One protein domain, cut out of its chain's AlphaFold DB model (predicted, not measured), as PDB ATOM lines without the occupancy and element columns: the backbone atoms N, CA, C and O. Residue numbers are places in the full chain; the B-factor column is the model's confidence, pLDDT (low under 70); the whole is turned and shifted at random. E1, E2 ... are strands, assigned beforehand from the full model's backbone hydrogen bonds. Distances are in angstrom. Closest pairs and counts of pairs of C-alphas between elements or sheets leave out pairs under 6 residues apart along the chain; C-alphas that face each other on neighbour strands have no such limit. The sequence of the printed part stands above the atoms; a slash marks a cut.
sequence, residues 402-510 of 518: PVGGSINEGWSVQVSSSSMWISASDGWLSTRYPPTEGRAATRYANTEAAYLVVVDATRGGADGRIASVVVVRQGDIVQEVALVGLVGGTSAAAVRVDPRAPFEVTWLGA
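What this domain is: This is residues 402 to 510 of the 518 residues of an uncharacterized protein of Actinobacteria bacterium (UniProt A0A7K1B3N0). Three small sheets lie in layers, one over the next, with strands that run roughly along the longest axis: E5 E6 E9 make the middle layer, E1 E2 E3 E4 cover one face of it, and E8 E7 E10 cover the other. The layers are each only partly face to face, and the link from E6 to E7 makes a wide loop at one end of the stack. The printed part has 109 residues with no named helix and ten named strands, E1 to E10 in order along the chain; it is all strand, and each sheet is antiparallel, in the orders E1 E2 E3 E4, E5 E6 E9 and E8 E7 E10. The whole is compact, with a radius of gyration of the C-alphas of 13.5 A and spans of 42 by 30 by 24 A.

How they stand to each other: The first sheet is a meander, each strand the antiparallel neighbour of the one before: E1, residues 402 to 406, E2, residues 411 to 415, E3, residues 419 to 424, and E4, residues 428 to 432. E1 and E2 form a hairpin, with N 413 and O 404 at 2.8 A. E2 and E3 form a hairpin, with N 412 and O 423 at 2.8 A, and so do E3 and E4, with N 420 and O 431 at 2.8 A; these three N and O pairs are within hydrogen-bond range. The next sheet begins with the hairpin of E5, residues 439 to 445, and E6, residues 450 to 456, at 164 degrees between their directions, with N 442 and O 453 at 2.8 A. E9, residues 491 to 497, is the antiparallel neighbour of E6 at 162 degrees, with N 454 and O 493 at 2.8 A. This sheet is twisted, its C-alphas up to 4.1 A off its best plane. The closest C-alphas of E1 and E9 are those of Gly 404 and Ala 494, 4.4 A apart. The last sheet has E7, residues 468 to 474, as its inner strand. E7 forms a hairpin with E8, residues 477 to 482, with N 472 and O 479 at 2.8 A. E7 is also antiparallel to E10, residues 503 to 509, with N 471 and O 506 at 2.9 A. The three sheets are a stack of sheets, face to face in turn: the parts of the first two that face each other are 9.2 A centre to centre with best planes 21 degrees apart, and for the second and third the figures are 9.8 A and 6 degrees. E4 is apart from E9, and E5 from E8.

Where its parts are: E1 begins at C-alpha 402, (-28.234, 30.384, 25.194), and measures 7.8 A. E2 measures 13.7 A, E3 16.7 A and E4 13.5 A. E5 and E6 measure 20.0 A each, E7 19.4 A and E8 16.7 A. E9 runs 19.8 A from C-alpha 491, (-17.509, 34.153, 24.863). E10 measures 19.9 A and ends at C-alpha 509, (-13.130, 45.025, 30.444). Residues 484 to 485 pair antiparallel with residues 491 to 492 of E9.

The domain as a whole: The two C-alphas farthest apart are those of Thr 447 and Ala 462, at 42.5 A. The printed part has no cut. The link from E6 to E7, of 11 residues, is long; those from E4 to E5 and from E8 to E9 are short, and the others are tight. The mean pLDDT of the printed part is 75.8, and 28 residues are under 70: residue 407, residues 417 to 419, 426 to 437, 459 to 467 and 487 to 489.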
ATOM      1  N   PRO A 402     -27.492  29.145  25.403       85.00
ATOM      2  CA  PRO A 402     -28.234  30.384  25.194       85.00
ATOM      3  C   PRO A 402     -27.353  31.600  25.493       85.00
ATOM      4  O   PRO A 402     -26.792  31.704  26.586       85.00
ATOM      5  N   VAL A 403     -27.253  32.523  24.539       86.62
ATOM      6  CA  VAL A 403     -26.451  33.757  24.655       86.62
ATOM      7  C   VAL A 403     -27.288  35.033  24.529       86.62
ATOM      8  O   VAL A 403     -26.779  36.129  24.746       86.62
ATOM      9  N   GLY A 404     -28.576  34.906  24.206       88.50
ATOM     10  CA  GLY A 404     -29.528  36.012  24.184       88.50
ATOM     11  C   GLY A 404     -30.969  35.527  24.068       88.50
ATOM     12  O   GLY A 404     -31.235  34.486  23.462       88.50
ATOM     13  N   GLY A 405     -31.890  36.290  24.658       86.75
ATOM     14  CA  GLY A 405     -33.325  36.008  24.634       86.75
ATOM     15  C   GLY A 405     -33.725  34.734  25.378       86.75
ATOM     16  O   GLY A 405     -32.918  34.058  26.023       86.75
ATOM     17  N   SER A 406     -35.004  34.389  25.276       81.50
ATOM     18  CA  SER A 406     -35.534  33.108  25.730       81.50
ATOM     19  C   SER A 406     -36.734  32.695  24.881       81.50
ATOM     20  O   SER A 406     -37.486  33.537  24.406       81.50
ATOM     21  N   ILE A 407     -36.983  31.389  24.739       69.44
ATOM     22  CA  ILE A 407     -38.144  30.878  23.979       69.44
ATOM     23  C   ILE A 407     -39.465  31.526  24.446       69.44
ATOM     24  O   ILE A 407     -40.355  31.779  23.641       69.44
ATOM     25  N   ASN A 408     -39.577  31.862  25.736       76.56
ATOM     26  CA  ASN A 408     -40.758  32.527  26.294       76.56
ATOM     27  C   ASN A 408     -40.907  33.997  25.858       76.56
ATOM     28  O   ASN A 408     -42.004  34.544  25.930       76.56
ATOM     29  N   GLU A 409     -39.824  34.636  25.421       78.56
ATOM     30  CA  GLU A 409     -39.802  35.993  24.861       78.56
ATOM     31  C   GLU A 409     -40.083  36.006  23.349       78.56
ATOM     32  O   GLU A 409     -40.096  37.075  22.740       78.56
ATOM     33  N   GLY A 410     -40.320  34.839  22.737       79.88
ATOM     34  CA  GLY A 410     -40.605  34.709  21.306       79.88
ATOM     35  C   GLY A 410     -39.372  34.809  20.405       79.88
ATOM     36  O   GLY A 410     -39.526  34.810  19.188       79.88
ATOM     37  N   TRP A 411     -38.170  34.879  20.987       86.75
ATOM     38  CA  TRP A 411     -36.896  34.806  20.277       86.75
ATOM     39  C   TRP A 411     -35.796  34.234  21.179       86.75
ATOM     40  O   TRP A 411     -35.789  34.447  22.391       86.75
ATOM     41  N   SER A 412     -34.829  33.526  20.608       85.88
ATOM     42  CA  SER A 412     -33.636  33.085  21.328       85.88
ATOM     43  C   SER A 412     -32.450  32.956  20.390       85.88
ATOM     44  O   SER A 412     -32.616  32.584  19.229       85.88
ATOM     45  N   VAL A 413     -31.260  33.226  20.918       85.44
ATOM     46  CA  VAL A 413     -29.994  32.935  20.252       85.44
ATOM     47  C   VAL A 413     -29.230  31.922  21.078       85.44
ATOM     48  O   VAL A 413     -28.991  32.116  22.274       85.44
ATOM     49  N   GLN A 414     -28.843  30.837  20.428       83.94
ATOM     50  CA  GLN A 414     -28.029  29.784  21.004       83.94
ATOM     51  C   GLN A 414     -26.752  29.667  20.191       83.94
ATOM     52  O   GLN A 414     -26.784  29.760  18.968       83.94
ATOM     53  N   VAL A 415     -25.628  29.473  20.866       75.38
ATOM     54  CA  VAL A 415     -24.319  29.346  20.231       75.38
ATOM     55  C   VAL A 415     -23.630  28.108  20.777       75.38
ATOM     56  O   VAL A 415     -23.678  27.821  21.972       75.38
ATOM     57  N   SER A 416     -22.995  27.369  19.889       70.56
ATOM     58  CA  SER A 416     -22.102  26.262  20.183       70.56
ATOM     59  C   SER A 416     -20.684  26.623  19.719       70.56
ATOM     60  O   SER A 416     -20.429  27.722  19.229       70.56
ATOM     61  N   SER A 417     -19.723  25.722  19.885       62.28
ATOM     62  CA  SER A 417     -18.337  25.931  19.458       62.28
ATOM     63  C   SER A 417     -18.173  26.155  17.947       62.28
ATOM     64  O   SER A 417     -17.179  26.753  17.531       62.28
ATOM     65  N   SER A 418     -19.129  25.693  17.134       58.25
ATOM     66  CA  SER A 418     -19.075  25.763  15.669       58.25
ATOM     67  C   SER A 418     -20.315  26.357  15.007       58.25
ATOM     68  O   SER A 418     -20.314  26.545  13.788       58.25
ATOM     69  N   SER A 419     -21.385  26.580  15.766       64.31
ATOM     70  CA  SER A 419     -22.706  26.853  15.213       64.31
ATOM     71  C   SER A 419     -23.470  27.876  16.035       64.31
ATOM     72  O   SER A 419     -23.216  28.076  17.221       64.31
ATOM     73  N   MET A 420     -24.431  28.519  15.392       72.88
ATOM     74  CA  MET A 420     -25.336  29.467  15.999       72.88
ATOM     75  C   MET A 420     -26.741  29.272  15.448       72.88
ATOM     76  O   MET A 420     -26.937  29.090  14.249       72.88
ATOM     77  N   TRP A 421     -27.717  29.397  16.334       73.81
ATOM     78  CA  TRP A 421     -29.130  29.355  16.005       73.81
ATOM     79  C   TRP A 421     -29.793  30.610  16.537       73.81
ATOM     80  O   TRP A 421     -29.696  30.904  17.727       73.81
ATOM     81  N   ILE A 422     -30.491  31.322  15.666       74.25
ATOM     82  CA  ILE A 422     -31.451  32.356  16.017       74.25
ATOM     83  C   ILE A 422     -32.822  31.781  15.690       74.25
ATOM     84  O   ILE A 422     -33.112  31.428  14.553       74.25
ATOM     85  N   SER A 423     -33.669  31.652  16.699       75.31
ATOM     86  CA  SER A 423     -35.034  31.167  16.529       75.31
ATOM     87  C   SER A 423     -35.978  32.221  17.059       75.31
ATOM     88  O   SER A 423     -35.915  32.536  18.248       75.31
ATOM     89  N   ALA A 424     -36.827  32.764  16.195       73.38
ATOM     90  CA  ALA A 424     -37.816  33.762  16.550       73.38
ATOM     91  C   ALA A 424     -39.091  33.603  15.714       73.38
ATOM     92  O   ALA A 424     -39.122  32.888  14.715       73.38
ATOM     93  N   SER A 425     -40.179  34.234  16.153       72.12
ATOM     94  CA  SER A 425     -41.449  34.186  15.416       72.12
ATOM     95  C   SER A 425     -41.418  34.960  14.098       72.12
ATOM     96  O   SER A 425     -42.203  34.662  13.208       72.12
ATOM     97  N   ASP A 426     -40.568  35.983  14.022       69.31
ATOM     98  CA  ASP A 426     -40.396  36.857  12.859       69.31
ATOM     99  C   ASP A 426     -39.377  36.307  11.861       69.31
ATOM    100  O   ASP A 426     -39.328  36.743  10.716       69.31
ATOM    101  N   GLY A 427     -38.561  35.346  12.274       67.31
ATOM    102  CA  GLY A 427     -37.654  34.650  11.390       67.31
ATOM    103  C   GLY A 427     -36.742  33.706  12.138       67.31
ATOM    104  O   GLY A 427     -36.682  33.668  13.370       67.31
ATOM    105  N   TRP A 428     -36.006  32.932  11.369       63.06
ATOM    106  CA  TRP A 428     -35.060  31.986  11.915       63.06
ATOM    107  C   TRP A 428     -33.749  32.045  11.143       63.06
ATOM    108  O   TRP A 428     -33.658  32.619  10.059       63.06
ATOM    109  N   LEU A 429     -32.712  31.527  11.785       63.56
ATOM    110  CA  LEU A 429     -31.406  31.311  11.202       63.56
ATOM    111  C   LEU A 429     -30.746  30.159  11.933       63.56
ATOM    112  O   LEU A 429     -30.602  30.187  13.155       63.56
ATOM    113  N   SER A 430     -30.271  29.184  11.181       55.59
ATOM    114  CA  SER A 430     -29.270  28.238  11.650       55.59
ATOM    115  C   SER A 430     -28.038  28.456  10.794       55.59
ATOM    116  O   SER A 430     -28.091  28.303   9.580       55.59
ATOM    117  N   THR A 431     -26.932  28.875  11.396       52.97
ATOM    118  CA  THR A 431     -25.703  29.121  10.645       52.97
ATOM    119  C   THR A 431     -24.517  28.550  11.386       52.97
ATOM    120  O   THR A 431     -24.450  28.585  12.617       52.97
ATOM    121  N   ARG A 432     -23.547  28.021  10.641       51.38
ATOM    122  CA  ARG A 432     -22.251  27.764  11.246       51.38
ATOM    123  C   ARG A 432     -21.402  28.998  11.227       51.38
ATOM    124  O   ARG A 432     -21.418  29.789  10.294       51.38
ATOM    125  N   TYR A 433     -20.634  29.115  12.289       49.16
ATOM    126  CA  TYR A 433     -19.628  30.133  12.395       49.16
ATOM    127  C   TYR A 433     -18.588  29.646  13.399       49.16
ATOM    128  O   TYR A 433     -18.890  29.542  14.592       49.16
ATOM    129  N   PRO A 434     -17.360  29.317  12.969       51.56
ATOM    130  CA  PRO A 434     -16.261  29.275  13.901       51.56
ATOM    131  C   PRO A 434     -16.001  30.718  14.353       51.56
ATOM    132  O   PRO A 434     -15.948  31.621  13.515       51.56
ATOM    133  N   PRO A 435     -15.796  30.955  15.654       55.34
ATOM    134  CA  PRO A 435     -15.373  32.261  16.130       55.34
ATOM    135  C   PRO A 435     -14.101  32.682  15.377       55.34
ATOM    136  O   PRO A 435     -13.066  32.020  15.509       55.34
ATOM    137  N   THR A 436     -14.166  33.734  14.550       55.72
ATOM    138  CA  THR A 436     -12.945  34.333  13.993       55.72
ATOM    139  C   THR A 436     -12.094  34.847  15.145       55.72
ATOM    140  O   THR A 436     -12.620  35.342  16.139       55.72
ATOM    141  N   GLU A 437     -10.775  34.667  15.057       65.56
ATOM    142  CA  GLU A 437      -9.862  35.126  16.103       65.56
ATOM    143  C   GLU A 437     -10.037  36.636  16.313       65.56
ATOM    144  O   GLU A 437      -9.889  37.418  15.376       65.56
ATOM    145  N   GLY A 438     -10.356  37.039  17.545       75.38
ATOM    146  CA  GLY A 438     -10.616  38.436  17.878       75.38
ATOM    147  C   GLY A 438     -12.040  38.689  18.362       75.38
ATOM    148  O   GLY A 438     -12.729  37.789  18.836       75.38
ATOM    149  N   ARG A 439     -12.437  39.959  18.291       82.00
ATOM    150  CA  ARG A 439     -13.753  40.460  18.688       82.00
ATOM    151  C   ARG A 439     -14.538  40.812  17.437       82.00
ATOM    152  O   ARG A 439     -14.013  41.516  16.579       82.00
ATOM    153  N   ALA A 440     -15.774  40.342  17.351       80.88
ATOM    154  CA  ALA A 440     -16.650  40.599  16.220       80.88
ATOM    155  C   ALA A 440     -18.081  40.858  16.693       80.88
ATOM    156  O   ALA A 440     -18.561  40.226  17.636       80.88
ATOM    157  N   ALA A 441     -18.759  41.770  16.007       84.19
ATOM    158  CA  ALA A 441     -20.193  41.965  16.110       84.19
ATOM    159  C   ALA A 441     -20.791  41.789  14.716       84.19
ATOM    160  O   ALA A 441     -20.307  42.370  13.749       84.19
ATOM    161  N   THR A 442     -21.814  40.955  14.609       82.75
ATOM    162  CA  THR A 442     -22.458  40.628  13.339       82.75
ATOM    163  C   THR A 442     -23.948  40.816  13.492       82.75
ATOM    164  O   THR A 442     -24.557  40.345  14.458       82.75
ATOM    165  N   ARG A 443     -24.539  41.542  12.547       83.81
ATOM    166  CA  ARG A 443     -25.971  41.795  12.547       83.81
ATOM    167  C   ARG A 443     -26.662  40.724  11.714       83.81
ATOM    168  O   ARG A 443     -26.197  40.381  10.641       83.81
ATOM    169  N   TYR A 444     -27.804  40.240  12.170       83.56
ATOM    170  CA  TYR A 444     -28.686  39.361  11.409       83.56
ATOM    171  C   TYR A 444     -30.070  39.981  11.399       83.56
ATOM    172  O   TYR A 444     -30.621  40.246  12.463       83.56
ATOM    173  N   ALA A 445     -30.614  40.284  10.227       80.25
ATOM    174  CA  ALA A 445     -31.855  41.037  10.123       80.25
ATOM    175  C   ALA A 445     -32.805  40.456   9.086       80.25
ATOM    176  O   ALA A 445     -32.386  39.974   8.036       80.25
ATOM    177  N   ASN A 446     -34.091  40.576   9.380       79.06
ATOM    178  CA  ASN A 446     -35.159  40.502   8.403       79.06
ATOM    179  C   ASN A 446     -35.907  41.848   8.382       79.06
ATOM    180  O   ASN A 446     -35.451  42.845   8.952       79.06
ATOM    181  N   THR A 447     -37.026  41.907   7.667       79.38
ATOM    182  CA  THR A 447     -37.812  43.138   7.520       79.38
ATOM    183  C   THR A 447     -38.517  43.572   8.808       79.38
ATOM    184  O   THR A 447     -38.867  44.745   8.928       79.38
ATOM    185  N   GLU A 448     -38.685  42.670   9.779       80.25
ATOM    186  CA  GLU A 448     -39.420  42.899  11.028       80.25
ATOM    187  C   GLU A 448     -38.505  43.123  12.245       80.25
ATOM    188  O   GLU A 448     -38.854  43.889  13.147       80.25
ATOM    189  N   ALA A 449     -37.324  42.501  12.280       85.88
ATOM    190  CA  ALA A 449     -36.393  42.552  13.400       85.88
ATOM    191  C   ALA A 449     -34.926  42.384  12.997       85.88
ATOM    192  O   ALA A 449     -34.581  41.873  11.931       85.88
ATOM    193  N   ALA A 450     -34.041  42.796  13.907       89.25
ATOM    194  CA  ALA A 450     -32.620  42.516  13.827       89.25
ATOM    195  C   ALA A 450     -32.082  41.962  15.151       89.25
ATOM    196  O   ALA A 450     -32.540  42.296  16.243       89.25
ATOM    197  N   TYR A 451     -31.066  41.122  15.031       88.75
ATOM    198  CA  TYR A 451     -30.370  40.461  16.116       88.75
ATOM    199  C   TYR A 451     -28.883  40.738  15.947       88.75
ATOM    200  O   TYR A 451     -28.282  40.396  14.929       88.75
ATOM    201  N   LEU A 452     -28.289  41.392  16.934       90.25
ATOM    202  CA  LEU A 452     -26.859  41.629  16.988       90.25
ATOM    203  C   LEU A 452     -26.217  40.515  17.802       90.25
ATOM    204  O   LEU A 452     -26.512  40.370  18.989       90.25
ATOM    205  N   VAL A 453     -25.347  39.740  17.166       87.50
ATOM    206  CA  VAL A 453     -24.584  38.675  17.813       87.50
ATOM    207  C   VAL A 453     -23.148  39.136  17.953       87.50
ATOM    208  O   VAL A 453     -22.523  39.583  16.995       87.50
ATOM    209  N   VAL A 454     -22.630  39.026  19.165       87.38
ATOM    210  CA  VAL A 454     -21.324  39.538  19.545       87.38
ATOM    211  C   VAL A 454     -20.481  38.387  20.078       87.38
ATOM    212  O   VAL A 454     -20.932  37.645  20.950       87.38
ATOM    213  N   VAL A 455     -19.270  38.223  19.545       82.69
ATOM    214  CA  VAL A 455     -18.373  37.095  19.836       82.69
ATOM    215  C   VAL A 455     -16.968  37.604  20.158       82.69
ATOM    216  O   VAL A 455     -16.404  38.399  19.410       82.69
ATOM    217  N   ASP A 456     -16.390  37.116  21.254       80.81
ATOM    218  CA  ASP A 456     -14.988  37.312  21.637       80.81
ATOM    219  C   ASP A 456     -14.273  35.956  21.649       80.81
ATOM    220  O   ASP A 456     -14.535  35.105  22.503       80.81
ATOM    221  N   ALA A 457     -13.384  35.751  20.682       77.31
ATOM    222  CA  ALA A 457     -12.586  34.542  20.507       77.31
ATOM    223  C   ALA A 457     -11.098  34.753  20.825       77.31
ATOM    224  O   ALA A 457     -10.249  33.982  20.367       77.31
ATOM    225  N   THR A 458     -10.740  35.815  21.555       72.88
ATOM    226  CA  THR A 458      -9.338  36.098  21.881       72.88
ATOM    227  C   THR A 458      -8.747  35.001  22.779       72.88
ATOM    228  O   THR A 458      -8.986  34.915  23.984       72.88
ATOM    229  N   ARG A 459      -7.951  34.100  22.181       56.72
ATOM    230  CA  ARG A 459      -7.278  33.014  22.907       56.72
ATOM    231  C   ARG A 459      -6.150  33.574  23.762       56.72
ATOM    232  O   ARG A 459      -5.055  33.825  23.271       56.72
ATOM    233  N   GLY A 460      -6.388  33.673  25.065       47.97
ATOM    234  CA  GLY A 460      -5.325  33.914  26.036       47.97
ATOM    235  C   GLY A 460      -5.655  35.000  27.042       47.97
ATOM    236  O   GLY A 460      -5.241  36.143  26.903       47.97
ATOM    237  N   GLY A 461      -6.287  34.589  28.133       37.91
ATOM    238  CA  GLY A 461      -6.175  35.248  29.424       37.91
ATOM    239  C   GLY A 461      -6.099  34.151  30.471       37.91
ATOM    240  O   GLY A 461      -7.052  33.393  30.633       37.91
ATOM    241  N   ALA A 462      -4.942  33.996  31.113       35.97
ATOM    242  CA  ALA A 462      -4.790  33.099  32.248       35.97
ATOM    243  C   ALA A 462      -5.922  33.367  33.260       35.97
ATOM    244  O   ALA A 462      -6.173  34.518  33.601       35.97
ATOM    245  N   ASP A 463      -6.587  32.303  33.713       40.00
ATOM    246  CA  ASP A 463      -7.590  32.298  34.788       40.00
ATOM    247  C   ASP A 463      -9.057  32.579  34.414       40.00
ATOM    248  O   ASP A 463      -9.729  33.342  35.100       40.00
ATOM    249  N   GLY A 464      -9.609  31.890  33.408       43.38
ATOM    250  CA  GLY A 464     -11.001  31.389  33.435       43.38
ATOM    251  C   GLY A 464     -12.129  32.357  33.846       43.38
ATOM    252  O   GLY A 464     -13.135  31.912  34.400       43.38
ATOM    253  N   ARG A 465     -11.985  33.662  33.608       51.31
ATOM    254  CA  ARG A 465     -12.996  34.686  33.886       51.31
ATOM    255  C   ARG A 465     -13.332  35.400  32.589       51.31
ATOM    256  O   ARG A 465     -12.439  35.835  31.872       51.31
ATOM    257  N   ILE A 466     -14.630  35.512  32.325       54.94
ATOM    258  CA  ILE A 466     -15.192  36.308  31.236       54.94
ATOM    259  C   ILE A 466     -14.740  37.750  31.471       54.94
ATOM    260  O   ILE A 466     -15.132  38.374  32.456       54.94
ATOM    261  N   ALA A 467     -13.832  38.229  30.627       56.59
ATOM    262  CA  ALA A 467     -13.149  39.502  30.819       56.59
ATOM    263  C   ALA A 467     -13.869  40.681  30.153       56.59
ATOM    264  O   ALA A 467     -13.350  41.789  30.248       56.59
ATOM    265  N   SER A 468     -15.031  40.465  29.519       71.25
ATOM    266  CA  SER A 468     -15.598  41.446  28.593       71.25
ATOM    267  C   SER A 468     -17.108  41.656  28.771       71.25
ATOM    268  O   SER A 468     -17.887  40.702  28.824       71.25
ATOM    269  N   VAL A 469     -17.507  42.922  28.835       79.56
ATOM    270  CA  VAL A 469     -18.885  43.419  28.808       79.56
ATOM    271  C   VAL A 469     -19.065  44.227  27.527       79.56
ATOM    272  O   VAL A 469     -18.173  44.978  27.141       79.56
ATOM    273  N   VAL A 470     -20.207  44.085  26.860       81.75
ATOM    274  CA  VAL A 470     -20.494  44.790  25.609       81.75
ATOM    275  C   VAL A 470     -21.558  45.841  25.845       81.75
ATOM    276  O   VAL A 470     -22.612  45.545  26.403       81.75
ATOM    277  N   VAL A 471     -21.305  47.060  25.384       83.81
ATOM    278  CA  VAL A 471     -22.313  48.116  25.329       83.81
ATOM    279  C   VAL A 471     -22.784  48.258  23.892       83.81
ATOM    280  O   VAL A 471     -21.996  48.580  23.007       83.81
ATOM    281  N   VAL A 472     -24.076  48.020  23.676       84.81
ATOM    282  CA  VAL A 472     -24.756  48.243  22.401       84.81
ATOM    283  C   VAL A 472     -25.541  49.540  22.515       84.81
ATOM    284  O   VAL A 472     -26.433  49.664  23.362       84.81
ATOM    285  N   ARG A 473     -25.211  50.525  21.679       86.12
ATOM    286  CA  ARG A 473     -25.996  51.755  21.548       86.12
ATOM    287  C   ARG A 473     -26.851  51.666  20.300       86.12
ATOM    288  O   ARG A 473     -26.311  51.447  19.228       86.12
ATOM    289  N   GLN A 474     -28.152  51.888  20.432       83.81
ATOM    290  CA  GLN A 474     -29.113  51.894  19.335       83.81
ATOM    291  C   GLN A 474     -29.912  53.202  19.382       83.81
ATOM    292  O   GLN A 474     -30.826  53.367  20.195       83.81
ATOM    293  N   GLY A 475     -29.529  54.171  18.547       81.69
ATOM    294  CA  GLY A 475     -29.985  55.556  18.715       81.69
ATOM    295  C   GLY A 475     -29.606  56.098  20.103       81.69
ATOM    296  O   GLY A 475     -28.429  56.110  20.458       81.69
ATOM    297  N   ASP A 476     -30.600  56.503  20.899       78.12
ATOM    298  CA  ASP A 476     -30.408  57.006  22.274       78.12
ATOM    299  C   ASP A 476     -30.469  55.907  23.355       78.12
ATOM    300  O   ASP A 476     -30.290  56.184  24.545       78.12
ATOM    301  N   ILE A 477     -30.750  54.658  22.974       82.19
ATOM    302  CA  ILE A 477     -30.867  53.533  23.907       82.19
ATOM    303  C   ILE A 477     -29.493  52.887  24.079       82.19
ATOM    304  O   ILE A 477     -28.817  52.589  23.098       82.19
ATOM    305  N   VAL A 478     -29.086  52.655  25.328       84.69
ATOM    306  CA  VAL A 478     -27.819  51.999  25.675       84.69
ATOM    307  C   VAL A 478     -28.119  50.732  26.462       84.69
ATOM    308  O   VAL A 478     -28.774  50.795  27.504       84.69
ATOM    309  N   GLN A 479     -27.627  49.597  25.974       88.12
ATOM    310  CA  GLN A 479     -27.778  48.301  26.619       88.12
ATOM    311  C   GLN A 479     -26.411  47.679  26.897       88.12
ATOM    312  O   GLN A 479     -25.610  47.480  25.991       88.12
ATOM    313  N   GLU A 480     -26.164  47.355  28.163       87.62
ATOM    314  CA  GLU A 480     -24.970  46.638  28.605       87.62
ATOM    315  C   GLU A 480     -25.281  45.142  28.713       87.62
ATOM    316  O   GLU A 480     -26.268  44.751  29.343       87.62
ATOM    317  N   VAL A 481     -24.457  44.303  28.086       87.69
ATOM    318  CA  VAL A 481     -24.663  42.856  28.004       87.69
ATOM    319  C   VAL A 481     -23.385  42.124  28.376       87.69
ATOM    320  O   VAL A 481     -22.316  42.349  27.809       87.69
ATOM    321  N   ALA A 482     -23.504  41.232  29.356       85.56
ATOM    322  CA  ALA A 482     -22.417  40.354  29.750       85.56
ATOM    323  C   ALA A 482     -22.282  39.212  28.740       85.56
ATOM    324  O   ALA A 482     -23.279  38.588  28.370       85.56
ATOM    325  N   LEU A 483     -21.050  38.910  28.327       85.19
ATOM    326  CA  LEU A 483     -20.803  37.738  27.498       85.19
ATOM    327  C   LEU A 483     -20.997  36.453  28.311       85.19
ATOM    328  O   LEU A 483     -20.701  36.395  29.505       85.19
ATOM    329  N   VAL A 484     -21.469  35.404  27.649       84.56
ATOM    330  CA  VAL A 484     -21.572  34.046  28.182       84.56
ATOM    331  C   VAL A 484     -20.375  33.244  27.687       84.56
ATOM    332  O   VAL A 484     -20.085  33.226  26.493       84.56
ATOM    333  N   GLY A 485     -19.663  32.586  28.603       77.44
ATOM    334  CA  GLY A 485     -18.506  31.759  28.268       77.44
ATOM    335  C   GLY A 485     -18.912  30.455  27.580       77.44
ATOM    336  O   GLY A 485     -19.812  29.755  28.044       77.44
ATOM    337  N   LEU A 486     -18.209  30.120  26.503       73.75
ATOM    338  CA  LEU A 486     -18.372  28.914  25.699       73.75
ATOM    339  C   LEU A 486     -17.163  27.978  25.872       73.75
ATOM    340  O   LEU A 486     -16.109  28.344  26.406       73.75
ATOM    341  N   VAL A 487     -17.299  26.742  25.395       66.06
ATOM    342  CA  VAL A 487     -16.186  25.786  25.336       66.06
ATOM    343  C   VAL A 487     -15.095  26.324  24.398       66.06
ATOM    344  O   VAL A 487     -15.383  26.906  23.359       66.06
ATOM    345  N   GLY A 488     -13.823  26.140  24.766       64.38
ATOM    346  CA  GLY A 488     -12.688  26.567  23.935       64.38
ATOM    347  C   GLY A 488     -12.197  28.001  24.170       64.38
ATOM    348  O   GLY A 488     -11.278  28.434  23.476       64.38
ATOM    349  N   GLY A 489     -12.742  28.707  25.169       68.56
ATOM    350  CA  GLY A 489     -12.286  30.044  25.572       68.56
ATOM    351  C   GLY A 489     -12.955  31.201  24.827       68.56
ATOM    352  O   GLY A 489     -12.573  32.346  25.043       68.56
ATOM    353  N   THR A 490     -13.948  30.912  23.989       75.69
ATOM    354  CA  THR A 490     -14.796  31.914  23.333       75.69
ATOM    355  C   THR A 490     -15.873  32.401  24.300       75.69
ATOM    356  O   THR A 490     -16.341  31.632  25.136       75.69
ATOM    357  N   SER A 491     -16.302  33.654  24.194       81.62
ATOM    358  CA  SER A 491     -17.509  34.153  24.863       81.62
ATOM    359  C   SER A 491     -18.430  34.843  23.859       81.62
ATOM    360  O   SER A 491     -17.948  35.424  22.891       81.62
ATOM    361  N   ALA A 492     -19.744  34.780  24.068       85.56
ATOM    362  CA  ALA A 492     -20.712  35.381  23.154       85.56
ATOM    363  C   ALA A 492     -21.931  35.968  23.873       85.56
ATOM    364  O   ALA A 492     -22.275  35.554  24.979       85.56
ATOM    365  N   ALA A 493     -22.585  36.931  23.235       89.62
ATOM    366  CA  ALA A 493     -23.864  37.496  23.646       89.62
ATOM    367  C   ALA A 493     -24.709  37.820  22.414       89.62
ATOM    368  O   ALA A 493     -24.170  38.036  21.328       89.62
ATOM    369  N   ALA A 494     -26.025  37.903  22.585       90.81
ATOM    370  CA  ALA A 494     -26.909  38.409  21.549       90.81
ATOM    371  C   ALA A 494     -27.961  39.372  22.096       90.81
ATOM    372  O   ALA A 494     -28.469  39.210  23.209       90.81
ATOM    373  N   VAL A 495     -28.305  40.363  21.278       91.56
ATOM    374  CA  VAL A 495     -29.264  41.421  21.602       91.56
ATOM    375  C   VAL A 495     -30.214  41.609  20.435       91.56
ATOM    376  O   VAL A 495     -29.776  41.708  19.291       91.56
ATOM    377  N   ARG A 496     -31.516  41.693  20.711       90.38
ATOM    378  CA  ARG A 496     -32.492  42.120  19.709       90.38
ATOM    379  C   ARG A 496     -32.460  43.641  19.594       90.38
ATOM    380  O   ARG A 496     -32.588  44.333  20.601       90.38
ATOM    381  N   VAL A 497     -32.299  44.139  18.376       89.12
ATOM    382  CA  VAL A 497     -32.213  45.564  18.043       89.12
ATOM    383  C   VAL A 497     -33.252  45.922  16.978       89.12
ATOM    384  O   VAL A 497     -33.813  45.051  16.312       89.12
ATOM    385  N   ASP A 498     -33.537  47.212  16.818       87.25
ATOM    386  CA  ASP A 498     -34.401  47.690  15.731       87.25
ATOM    387  C   ASP A 498     -33.682  47.510  14.382       87.25
ATOM    388  O   ASP A 498     -32.543  47.965  14.231       87.25
ATOM    389  N   PRO A 499     -34.325  46.879  13.385       84.75
ATOM    390  CA  PRO A 499     -33.729  46.635  12.075       84.75
ATOM    391  C   PRO A 499     -33.479  47.902  11.240       84.75
ATOM    392  O   PRO A 499     -32.780  47.844  10.229       84.75
ATOM    393  N   ARG A 500     -34.019  49.062  11.605       86.62
ATOM    394  CA  ARG A 500     -33.769  50.335  10.906       86.62
ATOM    395  C   ARG A 500     -32.849  51.271  11.683       86.62
ATOM    396  O   ARG A 500     -32.380  52.258  11.118       86.62
ATOM    397  N   ALA A 501     -32.578  50.992  12.955       84.00
ATOM    398  CA  ALA A 501     -31.738  51.860  13.767       84.00
ATOM    399  C   ALA A 501     -30.243  51.561  13.552       84.00
ATOM    400  O   ALA A 501     -29.844  50.394  13.535       84.00
ATOM    401  N   PRO A 502     -29.385  52.593  13.442       83.69
ATOM    402  CA  PRO A 502     -27.947  52.388  13.516       83.69
ATOM    403  C   PRO A 502     -27.566  51.904  14.917       83.69
ATOM    404  O   PRO A 502     -28.191  52.297  15.912       83.69
ATOM    405  N   PHE A 503     -26.516  51.090  14.990       85.12
ATOM    406  CA  PHE A 503     -25.966  50.614  16.250       85.12
ATOM    407  C   PHE A 503     -24.449  50.807  16.323       85.12
ATOM    408  O   PHE A 503     -23.766  50.858  15.303       85.12
ATOM    409  N   GLU A 504     -23.940  50.911  17.544       88.25
ATOM    410  CA  GLU A 504     -22.513  50.979  17.862       88.25
ATOM    411  C   GLU A 504     -22.207  49.957  18.961       88.25
ATOM    412  O   GLU A 504     -23.001  49.794  19.895       88.25
ATOM    413  N   VAL A 505     -21.070  49.268  18.838       87.75
ATOM    414  CA  VAL A 505     -20.604  48.268  19.801       87.75
ATOM    415  C   VAL A 505     -19.334  48.769  20.465       87.75
ATOM    416  O   VAL A 505     -18.358  49.101  19.802       87.75
ATOM    417  N   THR A 506     -19.334  48.799  21.794       88.00
ATOM    418  CA  THR A 506     -18.148  49.126  22.587       88.00
ATOM    419  C   THR A 506     -17.809  47.963  23.508       88.00
ATOM    420  O   THR A 506     -18.672  47.453  24.227       88.00
ATOM    421  N   TRP A 507     -16.539  47.557  23.514       85.50
ATOM    422  CA  TRP A 507     -16.041  46.454  24.335       85.50
ATOM    423  C   TRP A 507     -15.389  46.984  25.605       85.50
ATOM    424  O   TRP A 507     -14.419  47.741  25.552       85.50
ATOM    425  N   LEU A 508     -15.900  46.553  26.751       84.19
ATOM    426  CA  LEU A 508     -15.416  46.929  28.071       84.19
ATOM    427  C   LEU A 508     -14.763  45.737  28.756       84.19
ATOM    428  O   LEU A 508     -15.235  44.613  28.628       84.19
ATOM    429  N   GLY A 509     -13.711  45.989  29.526       78.00
ATOM    430  CA  GLY A 509     -13.130  45.025  30.444       78.00
ATOM    431  C   GLY A 509     -14.031  44.774  31.647       78.00
ATOM    432  O   GLY A 509     -14.951  45.539  31.931       78.00
ATOM    433  N   ALA A 510     -13.730  43.731  32.419       74.25
ATOM    434  CA  ALA A 510     -14.404  43.465  33.694       74.25
ATOM    435  C   ALA A 510     -14.248  44.609  34.724       74.25
ATOM    436  O   ALA A 510     -14.985  44.667  35.707       74.25
TER     437      ALA A 510